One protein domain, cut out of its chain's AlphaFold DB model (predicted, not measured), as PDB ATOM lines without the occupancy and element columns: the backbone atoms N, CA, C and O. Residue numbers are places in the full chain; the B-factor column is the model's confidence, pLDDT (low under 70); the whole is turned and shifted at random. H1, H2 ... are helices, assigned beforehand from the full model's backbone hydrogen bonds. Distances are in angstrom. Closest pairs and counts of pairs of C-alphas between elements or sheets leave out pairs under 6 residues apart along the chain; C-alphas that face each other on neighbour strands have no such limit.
ATOM      1  N   SER A  24      23.686  22.841 -43.223       82.25
ATOM      2  CA  SER A  24      24.520  23.711 -42.389       82.25
ATOM      3  C   SER A  24      24.223  25.202 -42.579       82.25
ATOM      4  O   SER A  24      24.257  25.952 -41.607       82.25
ATOM      5  N   ASP A  25      23.879  25.627 -43.795       86.69
ATOM      6  CA  ASP A  25      23.542  27.024 -44.109       86.69
ATOM      7  C   ASP A  25      22.188  27.390 -43.500       86.69
ATOM      8  O   ASP A  25      22.020  28.450 -42.902       86.69
ATOM      9  N   ARG A  26      21.240  26.447 -43.548       90.50
ATOM     10  CA  ARG A  26      19.929  26.580 -42.901       90.50
ATOM     11  C   ARG A  26      20.054  26.686 -41.382       90.50
ATOM     12  O   ARG A  26      19.279  27.405 -40.756       90.50
ATOM     13  N   VAL A  27      21.009  25.968 -40.784       92.69
ATOM     14  CA  VAL A  27      21.314  26.091 -39.350       92.69
ATOM     15  C   VAL A  27      21.927  27.454 -39.044       92.69
ATOM     16  O   VAL A  27      21.485  28.093 -38.094       92.69
ATOM     17  N   LEU A  28      22.891  27.922 -39.842       91.75
ATOM     18  CA  LEU A  28      23.497  29.243 -39.663       91.75
ATOM     19  C   LEU A  28      22.448  30.363 -39.728       91.75
ATOM     20  O   LEU A  28      22.390  31.193 -38.823       91.75
ATOM     21  N   ALA A  29      21.573  30.341 -40.735       92.38
ATOM     22  CA  ALA A  29      20.483  31.305 -40.860       92.38
ATOM     23  C   ALA A  29      19.554  31.285 -39.634       92.38
ATOM     24  O   ALA A  29      19.234  32.334 -39.079       92.38
ATOM     25  N   GLY A  30      19.177  30.093 -39.158       93.75
ATOM     26  CA  GLY A  30      18.348  29.939 -37.961       93.75
ATOM     27  C   GLY A  30      19.018  30.437 -36.676       93.75
ATOM     28  O   GLY A  30      18.356  31.031 -35.825       93.75
ATOM     29  N   LEU A  31      20.332  30.240 -36.534       93.50
ATOM     30  CA  LEU A  31      21.084  30.749 -35.387       93.50
ATOM     31  C   LEU A  31      21.081  32.284 -35.355       93.50
ATOM     32  O   LEU A  31      20.850  32.885 -34.303       93.50
ATOM     33  N   ILE A  32      21.304  32.910 -36.510       93.44
ATOM     34  CA  ILE A  32      21.307  34.369 -36.649       93.44
ATOM     35  C   ILE A  32      19.907  34.942 -36.387       93.44
ATOM     36  O   ILE A  32      19.782  35.902 -35.631       93.44
ATOM     37  N   ASP A  33      18.857  34.311 -36.918       93.19
ATOM     38  CA  ASP A  33      17.458  34.706 -36.687       93.19
ATOM     39  C   ASP A  33      17.067  34.654 -35.197       93.19
ATOM     40  O   ASP A  33      16.389  35.543 -34.683       93.19
ATOM     41  N   GLN A  34      17.576  33.669 -34.448       92.94
ATOM     42  CA  GLN A  34      17.396  33.603 -32.989       92.94
ATOM     43  C   GLN A  34      18.289  34.577 -32.202       92.94
ATOM     44  O   GLN A  34      18.241  34.603 -30.967       92.94
ATOM     45  N   GLY A  35      19.099  35.385 -32.885       91.50
ATOM     46  CA  GLY A  35      19.950  36.399 -32.277       91.50
ATOM     47  C   GLY A  35      21.149  35.828 -31.521       91.50
ATOM     48  O   GLY A  35      21.614  36.461 -30.560       91.50
ATOM     49  N   HIS A  36      21.638  34.643 -31.911       92.44
ATOM     50  CA  HIS A  36      22.899  34.111 -31.389       92.44
ATOM     51  C   HIS A  36      24.063  34.988 -31.853       92.44
ATOM     52  O   HIS A  36      24.113  35.432 -32.998       92.44
ATOM     53  N   GLY A  37      24.982  35.268 -30.925       93.06
ATOM     54  CA  GLY A  37      26.147  36.097 -31.211       93.06
ATOM     55  C   GLY A  37      27.180  35.379 -32.075       93.06
ATOM     56  O   GLY A  37      27.174  34.149 -32.170       93.06
ATOM     57  N   ARG A  38      28.093  36.153 -32.664       92.25
ATOM     58  CA  ARG A  38      29.158  35.671 -33.557       92.25
ATOM     59  C   ARG A  38      29.947  34.495 -32.974       92.25
ATOM     60  O   ARG A  38      30.007  33.436 -33.597       92.25
ATOM     61  N   ASP A  39      30.426  34.635 -31.738       90.94
ATOM     62  CA  ASP A  39      31.161  33.584 -31.019       90.94
ATOM     63  C   ASP A  39      30.356  32.290 -30.883       90.94
ATOM     64  O   ASP A  39      30.881  31.192 -31.060       90.94
ATOM     65  N   ALA A  40      29.059  32.406 -30.582       92.19
ATOM     66  CA  ALA A  40      28.184  31.252 -30.433       92.19
ATOM     67  C   ALA A  40      27.959  30.553 -31.781       92.19
ATOM     68  O   ALA A  40      28.010  29.326 -31.847       92.19
ATOM     69  N   CYS A  41      27.760  31.314 -32.860       91.88
ATOM     70  CA  CYS A  41      27.621  30.769 -34.210       91.88
ATOM     71  C   CYS A  41      28.884  30.011 -34.646       91.88
ATOM     72  O   CYS A  41      28.783  28.855 -35.066       91.88
ATOM     73  N   ALA A  42      30.067  30.614 -34.474       89.69
ATOM     74  CA  ALA A  42      31.350  29.974 -34.773       89.69
ATOM     75  C   ALA A  42      31.540  28.705 -33.926       89.69
ATOM     76  O   ALA A  42      31.807  27.617 -34.448       89.69
ATOM     77  N   ALA A  43      31.299  28.812 -32.614       89.75
ATOM     78  CA  ALA A  43      31.432  27.701 -31.687       89.75
ATOM     79  C   ALA A  43      30.478  26.550 -32.026       89.75
ATOM     80  O   ALA A  43      30.928  25.410 -32.084       89.75
ATOM     81  N   TYR A  44      29.193  26.787 -32.279       91.50
ATOM     82  CA  TYR A  44      28.226  25.711 -32.524       91.50
ATOM     83  C   TYR A  44      28.396  25.022 -33.875       91.50
ATOM     84  O   TYR A  44      28.106  23.832 -33.973       91.50
ATOM     85  N   LEU A  45      28.886  25.734 -34.889       87.94
ATOM     86  CA  LEU A  45      29.144  25.163 -36.213       87.94
ATOM     87  C   LEU A  45      30.557  24.584 -36.355       87.94
ATOM     88  O   LEU A  45      30.830  23.896 -37.333       87.94
ATOM     89  N   GLY A  46      31.442  24.824 -35.380       85.81
ATOM     90  CA  GLY A  46      32.831  24.363 -35.439       85.81
ATOM     91  C   GLY A  46      33.642  25.062 -36.528       85.81
ATOM     92  O   GLY A  46      34.551  24.455 -37.084       85.81
ATOM     93  N   LEU A  47      33.288  26.308 -36.842       85.25
ATOM     94  CA  LEU A  47      33.939  27.120 -37.866       85.25
ATOM     95  C   LEU A  47      34.941  28.075 -37.224       85.25
ATOM     96  O   LEU A  47      34.754  28.507 -36.083       85.25
ATOM     97  N   THR A  48      35.976  28.440 -37.975       85.38
ATOM     98  CA  THR A  48      36.772  29.621 -37.640       85.38
ATOM     99  C   THR A  48      35.962  30.887 -37.905       85.38
ATOM    100  O   THR A  48      34.972  30.880 -38.639       85.38
ATOM    101  N   ASP A  49      36.393  31.989 -37.305       86.44
ATOM    102  CA  ASP A  49      35.754  33.283 -37.495       86.44
ATOM    103  C   ASP A  49      35.743  33.732 -38.971       86.44
ATOM    104  O   ASP A  49      34.711  34.128 -39.510       86.44
ATOM    105  N   GLU A  50      36.869  33.558 -39.663       83.88
ATOM    106  CA  GLU A  50      37.001  33.846 -41.093       83.88
ATOM    107  C   GLU A  50      36.049  32.990 -41.945       83.88
ATOM    108  O   GLU A  50      35.345  33.508 -42.814       83.88
ATOM    109  N   GLN A  51      35.961  31.685 -41.656       83.19
ATOM    110  CA  GLN A  51      35.035  30.775 -42.335       83.19
ATOM    111  C   GLN A  51      33.576  31.166 -42.099       83.19
ATOM    112  O   GLN A  51      32.764  31.101 -43.022       83.19
ATOM    113  N   LEU A  52      33.234  31.568 -40.872       87.75
ATOM    114  CA  LEU A  52      31.896  32.032 -40.530       87.75
ATOM    115  C   LEU A  52      31.538  33.287 -41.336       87.75
ATOM    116  O   LEU A  52      30.492  33.311 -41.981       87.75
ATOM    117  N   MET A  53      32.409  34.298 -41.339       88.94
ATOM    118  CA  MET A  53      32.165  35.561 -42.037       88.94
ATOM    119  C   MET A  53      32.090  35.384 -43.554       88.94
ATOM    120  O   MET A  53      31.177  35.916 -44.183       88.94
ATOM    121  N   SER A  54      32.981  34.575 -44.134       84.94
ATOM    122  CA  SER A  54      32.930  34.211 -45.555       84.94
ATOM    123  C   SER A  54      31.573  33.603 -45.929       84.94
ATOM    124  O   SER A  54      30.959  33.984 -46.927       84.94
ATOM    125  N   ARG A  55      31.053  32.709 -45.080       85.25
ATOM    126  CA  ARG A  55      29.777  32.024 -45.300       85.25
ATOM    127  C   ARG A  55      28.567  32.939 -45.116       85.25
ATOM    128  O   ARG A  55      27.608  32.813 -45.867       85.25
ATOM    129  N   ILE A  56      28.618  33.869 -44.160       90.06
ATOM    130  CA  ILE A  56      27.586  34.900 -43.959       90.06
ATOM    131  C   ILE A  56      27.458  35.772 -45.208       90.06
ATOM    132  O   ILE A  56      26.350  35.949 -45.704       90.06
ATOM    133  N   VAL A  57      28.586  36.251 -45.745       90.88
ATOM    134  CA  VAL A  57      28.613  37.062 -46.972       90.88
ATOM    135  C   VAL A  57      28.104  36.258 -48.166       90.88
ATOM    136  O   VAL A  57      27.277  36.747 -48.926       90.88
ATOM    137  N   HIS A  58      28.551  35.006 -48.314       87.44
ATOM    138  CA  HIS A  58      28.122  34.139 -49.413       87.44
ATOM    139  C   HIS A  58      26.608  33.874 -49.419       87.44
ATOM    140  O   HIS A  58      26.006  33.754 -50.483       87.44
ATOM    141  N   LEU A  59      26.000  33.771 -48.237       88.19
ATOM    142  CA  LEU A  59      24.572  33.502 -48.063       88.19
ATOM    143  C   LEU A  59      23.717  34.775 -47.952       88.19
ATOM    144  O   LEU A  59      22.511  34.649 -47.747       88.19
ATOM    145  N   ASP A  60      24.328  35.960 -48.059       92.62
ATOM    146  CA  ASP A  60      23.687  37.268 -47.858       92.62
ATOM    147  C   ASP A  60      22.909  37.354 -46.525       92.62
ATOM    148  O   ASP A  60      21.765  37.803 -46.445       92.62
ATOM    149  N   LEU A  61      23.519  36.839 -45.450       91.19
ATOM    150  CA  LEU A  61      22.936  36.840 -44.106       91.19
ATOM    151  C   LEU A  61      23.348  38.098 -43.326       91.19
ATOM    152  O   LEU A  61      24.458  38.604 -43.504       91.19
ATOM    153  N   PRO A  62      22.505  38.591 -42.399       92.44
ATOM    154  CA  PRO A  62      22.885  39.716 -41.559       92.44
ATOM    155  C   PRO A  62      24.018  39.315 -40.609       92.44
ATOM    156  O   PRO A  62      23.999  38.235 -40.015       92.44
ATOM    157  N   THR A  63      24.994  40.207 -40.434       90.56
ATOM    158  CA  THR A  63      26.115  39.983 -39.516       90.56
ATOM    159  C   THR A  63      25.597  39.782 -38.083       90.56
ATOM    160  O   THR A  63      24.911  40.665 -37.557       90.56
ATOM    161  N   PRO A  64      25.906  38.646 -37.424       89.94
ATOM    162  CA  PRO A  64      25.500  38.414 -36.049       89.94
ATOM    163  C   PRO A  64      26.158  39.422 -35.106       89.94
ATOM    164  O   PRO A  64      27.306  39.818 -35.293       89.94
ATOM    165  N   ALA A  65      25.431  39.817 -34.063       88.06
ATOM    166  CA  ALA A  65      25.949  40.744 -33.064       88.06
ATOM    167  C   ALA A  65      27.125  40.134 -32.279       88.06
ATOM    168  O   ALA A  65      27.115  38.942 -31.956       88.06
ATOM    169  N   ASP A  66      28.078  40.970 -31.866       84.44
ATOM    170  CA  ASP A  66      29.118  40.579 -30.912       84.44
ATOM    171  C   ASP A  66      28.514  40.498 -29.507       84.44
ATOM    172  O   ASP A  66      28.441  41.466 -28.748       84.44
ATOM    173  N   ARG A  67      27.991  39.314 -29.182       82.12
ATOM    174  CA  ARG A  67      27.460  38.977 -27.862       82.12
ATOM    175  C   ARG A  67      28.193  37.757 -27.325       82.12
ATOM    176  O   ARG A  67      28.320  36.775 -28.061       82.12
ATOM    177  N   PRO A  68      28.575  37.767 -26.039       78.81
ATOM    178  CA  PRO A  68      29.229  36.622 -25.438       78.81
ATOM    179  C   PRO A  68      28.306  35.402 -25.477       78.81
ATOM    180  O   PRO A  68      27.088  35.492 -25.270       78.81
ATOM    181  N   MET A  69      28.901  34.239 -25.732       83.75
ATOM    182  CA  MET A  69      28.184  32.973 -25.734       83.75
ATOM    183  C   MET A  69      27.602  32.688 -24.343       83.75
ATOM    184  O   MET A  69      28.308  32.677 -23.336       83.75
ATOM    185  N   ARG A  70      26.297  32.405 -24.285       79.31
ATOM    186  CA  ARG A  70      25.637  32.000 -23.038       79.31
ATOM    187  C   ARG A  70      26.020  30.567 -22.692       79.31
ATOM    188  O   ARG A  70      25.522  29.627 -23.313       79.31
ATOM    189  N   VAL A  71      26.862  30.406 -21.680       73.62
ATOM    190  CA  VAL A  71      27.227  29.095 -21.137       73.62
ATOM    191  C   VAL A  71      26.210  28.717 -20.062       73.62
ATOM    192  O   VAL A  71      25.939  29.490 -19.147       73.62
ATOM    193  N   GLY A  72      25.583  27.548 -20.194       72.94
ATOM    194  CA  GLY A  72      24.690  27.043 -19.151       72.94
ATOM    195  C   GLY A  72      25.487  26.572 -17.935       72.94
ATOM    196  O   GLY A  72      26.554  25.983 -18.090       72.94
ATOM    197  N   HIS A  73      24.941  26.762 -16.735       68.00
ATOM    198  CA  HIS A  73      25.517  26.247 -15.491       68.00
ATOM    199  C   HIS A  73      24.628  25.130 -14.923       68.00
ATOM    200  O   HIS A  73      23.405  25.269 -14.886       68.00
ATOM    201  N   GLY A  74      25.230  24.003 -14.523       78.12
ATOM    202  CA  GLY A  74      24.548  22.868 -13.885       78.12
ATOM    203  C   GLY A  74      24.858  21.499 -14.507       78.12
ATOM    204  O   GLY A  74      25.348  21.405 -15.629       78.12
ATOM    205  N   GLN A  75      24.505  20.425 -13.788       71.56
ATOM    206  CA  GLN A  75      24.759  19.019 -14.169       71.56
ATOM    207  C   GLN A  75      24.144  18.624 -15.526       71.56
ATOM    208  O   GLN A  75      24.577  17.682 -16.184       71.56
ATOM    209  N   HIS A  76      23.127  19.367 -15.963       76.50
ATOM    210  CA  HIS A  76      22.430  19.172 -17.228       76.50
ATOM    211  C   HIS A  76      22.510  20.410 -18.132       76.50
ATOM    212  O   HIS A  76      21.658  20.590 -19.005       76.50
ATOM    213  N   ALA A  77      23.518  21.265 -17.969       86.25
ATOM    214  CA  ALA A  77      23.762  22.355 -18.907       86.25
ATOM    215  C   ALA A  77      24.050  21.815 -20.318       86.25
ATOM    216  O   ALA A  77      24.558  20.706 -20.485       86.25
ATOM    217  N   TRP A  78      23.672  22.577 -21.344       90.25
ATOM    218  CA  TRP A  78      24.065  22.284 -22.721       90.25
ATOM    219  C   TRP A  78      25.434  22.901 -22.963       90.25
ATOM    220  O   TRP A  78      25.532  24.121 -23.095       90.25
ATOM    221  N   ASP A  79      26.464  22.067 -23.001       90.12
ATOM    222  CA  ASP A  79      27.792  22.481 -23.426       90.12
ATOM    223  C   ASP A  79      27.869  22.587 -24.959       90.12
ATOM    224  O   ASP A  79      26.980  22.151 -25.702       90.12
ATOM    225  N   VAL A  80      28.947  23.200 -25.449       89.50
ATOM    226  CA  VAL A  80      29.167  23.401 -26.889       89.50
ATOM    227  C   VAL A  80      29.245  22.059 -27.622       89.50
ATOM    228  O   VAL A  80      28.702  21.925 -28.717       89.50
ATOM    229  N   ALA A  81      29.860  21.042 -27.010       87.31
ATOM    230  CA  ALA A  81      29.987  19.714 -27.601       87.31
ATOM    231  C   ALA A  81      28.624  19.027 -27.793       87.31
ATOM    232  O   ALA A  81      28.355  18.498 -28.875       87.31
ATOM    233  N   ALA A  82      27.727  19.070 -26.802       89.94
ATOM    234  CA  ALA A  82      26.376  18.534 -26.944       89.94
ATOM    235  C   ALA A  82      25.547  19.323 -27.961       89.94
ATOM    236  O   ALA A  82      24.743  18.722 -28.672       89.94
ATOM    237  N   ILE A  83      25.738  20.644 -28.062       93.69
ATOM    238  CA  ILE A  83      25.065  21.465 -29.080       93.69
ATOM    239  C   ILE A  83      25.542  21.089 -30.488       93.69
ATOM    240  O   ILE A  83      24.706  20.857 -31.358       93.69
ATOM    241  N   ARG A  84      26.854  20.938 -30.702       91.19
ATOM    242  CA  ARG A  84      27.421  20.460 -31.977       91.19
ATOM    243  C   ARG A  84      26.850  19.100 -32.369       91.19
ATOM    244  O   ARG A  84      26.370  18.928 -33.484       91.19
ATOM    245  N   ARG A  85      26.838  18.146 -31.429       91.81
ATOM    246  CA  ARG A  85      26.257  16.812 -31.655       91.81
ATOM    247  C   ARG A  85      24.765  16.886 -31.964       91.81
ATOM    248  O   ARG A  85      24.296  16.179 -32.846       91.81
ATOM    249  N   LEU A  86      24.013  17.744 -31.272       94.50
ATOM    250  CA  LEU A  86      22.602  17.975 -31.583       94.50
ATOM    251  C   LEU A  86      22.427  18.464 -33.025       94.50
ATOM    252  O   LEU A  86      21.573  17.927 -33.721       94.50
ATOM    253  N   ILE A  87      23.216  19.445 -33.466       92.31
ATOM    254  CA  ILE A  87      23.152  19.990 -34.830       92.31
ATOM    255  C   ILE A  87      23.463  18.906 -35.869       92.31
ATOM    256  O   ILE A  87      22.677  18.725 -36.796       92.31
ATOM    257  N   ASP A  88      24.543  18.143 -35.688       88.56
ATOM    258  CA  ASP A  88      24.925  17.051 -36.596       88.56
ATOM    259  C   ASP A  88      23.819  15.989 -36.710       88.56
ATOM    260  O   ASP A  88      23.350  15.672 -37.804       88.56
ATOM    261  N   LEU A  89      23.307  15.506 -35.575       90.19
ATOM    262  CA  LEU A  89      22.213  14.533 -35.548       90.19
ATOM    263  C   LEU A  89      20.902  15.107 -36.118       90.19
ATOM    264  O   LEU A  89      20.079  14.363 -36.658       90.19
ATOM    265  N   TRP A  90      20.687  16.421 -35.997       92.62
ATOM    266  CA  TRP A  90      19.519  17.098 -36.555       92.62
ATOM    267  C   TRP A  90      19.573  17.157 -38.079       92.62
ATOM    268  O   TRP A  90      18.569  16.839 -38.717       92.62
ATOM    269  N   ILE A  91      20.735  17.516 -38.634       88.88
ATOM    270  CA  ILE A  91      21.008  17.589 -40.078       88.88
ATOM    271  C   ILE A  91      20.847  16.221 -40.745       88.88
ATOM    272  O   ILE A  91      20.334  16.142 -41.854       88.88
ATOM    273  N   ARG A  92      21.200  15.138 -40.044       84.69
ATOM    274  CA  ARG A  92      20.988  13.745 -40.489       84.69
ATOM    275  C   ARG A  92      19.527  13.283 -40.424       84.69
ATOM    276  O   ARG A  92      19.258  12.091 -40.514       84.69
ATOM    277  N   ASP A  93      18.594  14.202 -40.180       87.69
ATOM    278  CA  ASP A  93      17.158  13.945 -40.097       87.69
ATOM    279  C   ASP A  93      16.750  12.850 -39.088       87.69
ATOM    280  O   ASP A  93      15.685  12.253 -39.198       87.69
ATOM    281  N   LEU A  94      17.525  12.620 -38.020       87.25
ATOM    282  CA  LEU A  94      17.153  11.623 -37.007       87.25
ATOM    283  C   LEU A  94      15.913  12.026 -36.207       87.25
ATOM    284  O   LEU A  94      15.730  13.201 -35.842       87.25
ATOM    285  N   THR A  95      15.085  11.047 -35.836       89.25
ATOM    286  CA  THR A  95      13.952  11.315 -34.946       89.25
ATOM    287  C   THR A  95      14.418  11.862 -33.598       89.25
ATOM    288  O   THR A  95      15.432  11.458 -33.031       89.25
ATOM    289  N   THR A  96      13.653  12.808 -33.040       90.44
ATOM    290  CA  THR A  96      13.982  13.453 -31.757       90.44
ATOM    291  C   THR A  96      14.197  12.438 -30.635       90.44
ATOM    292  O   THR A  96      15.047  12.654 -29.776       90.44
ATOM    293  N   SER A  97      13.444  11.336 -30.638       87.38
ATOM    294  CA  SER A  97      13.606  10.254 -29.667       87.38
ATOM    295  C   SER A  97      15.002   9.630 -29.729       87.38
ATOM    296  O   SER A  97      15.595   9.399 -28.681       87.38
ATOM    297  N   HIS A  98      15.557   9.424 -30.925       85.19
ATOM    298  CA  HIS A  98      16.911   8.892 -31.086       85.19
ATOM    299  C   HIS A  98      17.979   9.901 -30.695       85.19
ATOM    300  O   HIS A  98      18.884   9.563 -29.937       85.19
ATOM    301  N   ILE A  99      17.836  11.158 -31.123       89.75
ATOM    302  CA  ILE A  99      18.744  12.237 -30.707       89.75
ATOM    303  C   ILE A  99      18.789  12.333 -29.175       89.75
ATOM    304  O   ILE A  99      19.855  12.439 -28.578       89.75
ATOM    305  N   ALA A 100      17.625  12.259 -28.529       89.12
ATOM    306  CA  ALA A 100      17.502  12.289 -27.079       89.12
ATOM    307  C   ALA A 100      18.258  11.132 -26.411       89.12
ATOM    308  O   ALA A 100      19.026  11.378 -25.484       89.12
ATOM    309  N   THR A 101      18.112   9.908 -26.920       86.31
ATOM    310  CA  THR A 101      18.870   8.743 -26.441       86.31
ATOM    311  C   THR A 101      20.379   8.942 -26.616       86.31
ATOM    312  O   THR A 101      21.116   8.772 -25.651       86.31
ATOM    313  N   HIS A 102      20.840   9.385 -27.792       83.88
ATOM    314  CA  HIS A 102      22.268   9.608 -28.066       83.88
ATOM    315  C   HIS A 102      22.908  10.688 -27.189       83.88
ATOM    316  O   HIS A 102      24.089  10.603 -26.867       83.88
ATOM    317  N   LEU A 103      22.144  11.711 -26.808       87.69
ATOM    318  CA  LEU A 103      22.640  12.810 -25.980       87.69
ATOM    319  C   LEU A 103      22.400  12.592 -24.478       87.69
ATOM    320  O   LEU A 103      22.762  13.460 -23.684       87.69
ATOM    321  N   GLY A 104      21.747  11.493 -24.077       87.19
ATOM    322  CA  GLY A 104      21.323  11.279 -22.690       87.19
ATOM    323  C   GLY A 104      20.335  12.347 -22.199       87.19
ATOM    324  O   GLY A 104      20.387  12.774 -21.048       87.19
ATOM    325  N   ARG A 105      19.460  12.844 -23.084       90.38
ATOM    326  CA  ARG A 105      18.497  13.928 -22.816       90.38
ATOM    327  C   ARG A 105      17.056  13.455 -22.954       90.38
ATOM    328  O   ARG A 105      16.768  12.396 -23.499       90.38
ATOM    329  N   SER A 106      16.116  14.279 -22.496       92.00
ATOM    330  CA  SER A 106      14.696  14.060 -22.772       92.00
ATOM    331  C   SER A 106      14.324  14.543 -24.189       92.00
ATOM    332  O   SER A 106      14.837  15.570 -24.646       92.00
ATOM    333  N   PRO A 107      13.377  13.883 -24.890       92.56
ATOM    334  CA  PRO A 107      12.904  14.345 -26.202       92.56
ATOM    335  C   PRO A 107      12.275  15.746 -26.180       92.56
ATOM    336  O   PRO A 107      12.319  16.478 -27.171       92.56
ATOM    337  N   SER A 108      11.666  16.149 -25.061       91.56
ATOM    338  CA  SER A 108      11.187  17.522 -24.866       91.56
ATOM    339  C   SER A 108      12.348  18.510 -24.764       91.56
ATOM    340  O   SER A 108      12.308  19.540 -25.431       91.56
ATOM    341  N   GLY A 109      13.403  18.177 -24.015       93.62
ATOM    342  CA  GLY A 109      14.612  18.992 -23.905       93.62
ATOM    343  C   GLY A 109      15.300  19.205 -25.252       93.62
ATOM    344  O   GLY A 109      15.649  20.336 -25.582       93.62
ATOM    345  N   VAL A 110      15.409  18.151 -26.068       95.56
ATOM    346  CA  VAL A 110      15.949  18.236 -27.437       95.56
ATOM    347  C   VAL A 110      15.120  19.183 -28.307       95.56
ATOM    348  O   VAL A 110      15.685  20.067 -28.939       95.56
ATOM    349  N   ARG A 111      13.784  19.059 -28.314       95.06
ATOM    350  CA  ARG A 111      12.911  19.965 -29.092       95.06
ATOM    351  C   ARG A 111      13.011  21.408 -28.626       95.06
ATOM    352  O   ARG A 111      13.099  22.311 -29.453       95.06
ATOM    353  N   SER A 112      13.004  21.627 -27.314       94.88
ATOM    354  CA  SER A 112      13.154  22.961 -26.739       94.88
ATOM    355  C   SER A 112      14.491  23.582 -27.123       94.88
ATOM    356  O   SER A 112      14.515  24.742 -27.527       94.88
ATOM    357  N   LYS A 113      15.583  22.809 -27.068       95.44
ATOM    358  CA  LYS A 113      16.910  23.296 -27.449       95.44
ATOM    359  C   LYS A 113      17.027  23.540 -28.952       95.44
ATOM    360  O   LYS A 113      17.512  24.595 -29.333       95.44
ATOM    361  N   ALA A 114      16.525  22.635 -29.791       95.94
ATOM    362  CA  ALA A 114      16.492  22.810 -31.244       95.94
ATOM    363  C   ALA A 114      15.726  24.078 -31.651       95.94
ATOM    364  O   ALA A 114      16.197  24.846 -32.481       95.94
ATOM    365  N   ARG A 115      14.584  24.347 -31.006       95.69
ATOM    366  CA  ARG A 115      13.821  25.582 -31.220       95.69
ATOM    367  C   ARG A 115      14.592  26.825 -30.772       95.69
ATOM    368  O   ARG A 115      14.605  27.803 -31.498       95.69
ATOM    369  N   TRP A 116      15.245  26.779 -29.609       94.75
ATOM    370  CA  TRP A 116      16.076  27.886 -29.115       94.75
ATOM    371  C   TRP A 116      17.281  28.184 -30.023       94.75
ATOM    372  O   TRP A 116      17.718  29.324 -30.121       94.75
ATOM    373  N   LEU A 117      17.817  27.164 -30.697       94.19
ATOM    374  CA  LEU A 117      18.869  27.305 -31.708       94.19
ATOM    375  C   LEU A 117      18.338  27.778 -33.074       94.19
ATOM    376  O   LEU A 117      19.137  28.036 -33.962       94.19
ATOM    377  N   GLY A 118      17.018  27.838 -33.275       95.00
ATOM    378  CA  GLY A 118      16.437  28.206 -34.568       95.00
ATOM    379  C   GLY A 118      16.555  27.110 -35.624       95.00
ATOM    380  O   GLY A 118      16.490  27.396 -36.816       95.00
TER     381      GLY A 118
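This is residues 24 to 118 of the 268 residues of an uncharacterized protein of Dankookia rubra (UniProt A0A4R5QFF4). Two lobes of three short helices each sit side by side, H4 with H5 and H6 in one and H1, H2 and H3 in the other, joined where H4 packs on H2. A long strap without a named element, residues 59 to 79, runs along one side from H3 to H4. The 95 printed residues hold six named helices, H1 to H6 in chain order, and no named strand; the class is all helix. The whole is compact, with a radius of gyration of the C-alphas of 13.3 A, and spans 36 by 29 by 19 A.

H4, the longest helix, is residues 80 to 91, 16.6 A, from C-alpha 80 at (29.167, 23.401, -26.889). H5 is residues 96 to 103, and H6 is residues 107 to 116, ending at C-alpha 116 (16.076, 27.886, -29.115). H1 is residues 24 to 33, beginning at C-alpha 24 (24.520, 23.711, -42.389); H2 is residues 38 to 45, and H3 is residues 49 to 58.

H4 touches H2, the hub, at a steep tilt of 59 degrees, closest at the C-alphas of Tyr 44 and Arg 84, 5.3 A. H4 and H5 form a helical hairpin at 34 degrees, a shallow tilt only just short of steep, closest at the C-alphas of Leu 89 and Ile 99, 6.4 A. H5 touches H6 about perpendicular, at 87 degrees, closest at the C-alphas of Ala 100 and Pro 107, 5.1 A. H1 and H2 form the other helical hairpin, closest at the C-alphas of Leu 31 and Cys 41, 6.6 A. H2 touches H3 about perpendicular, at 89 degrees, closest at the C-alphas of Ala 42 and Leu 52, 6.1 A. H3 and H5 are apart. In H1 to H6 every O i to N i+4 pair is within hydrogen-bond range.

The C-alphas farthest apart are those of His 58 and Gln 75, 38.5 A. The printed part has no cut. The link H3 to H4 is long, 21 residues; the others are tight. Residue 73 is under pLDDT 70.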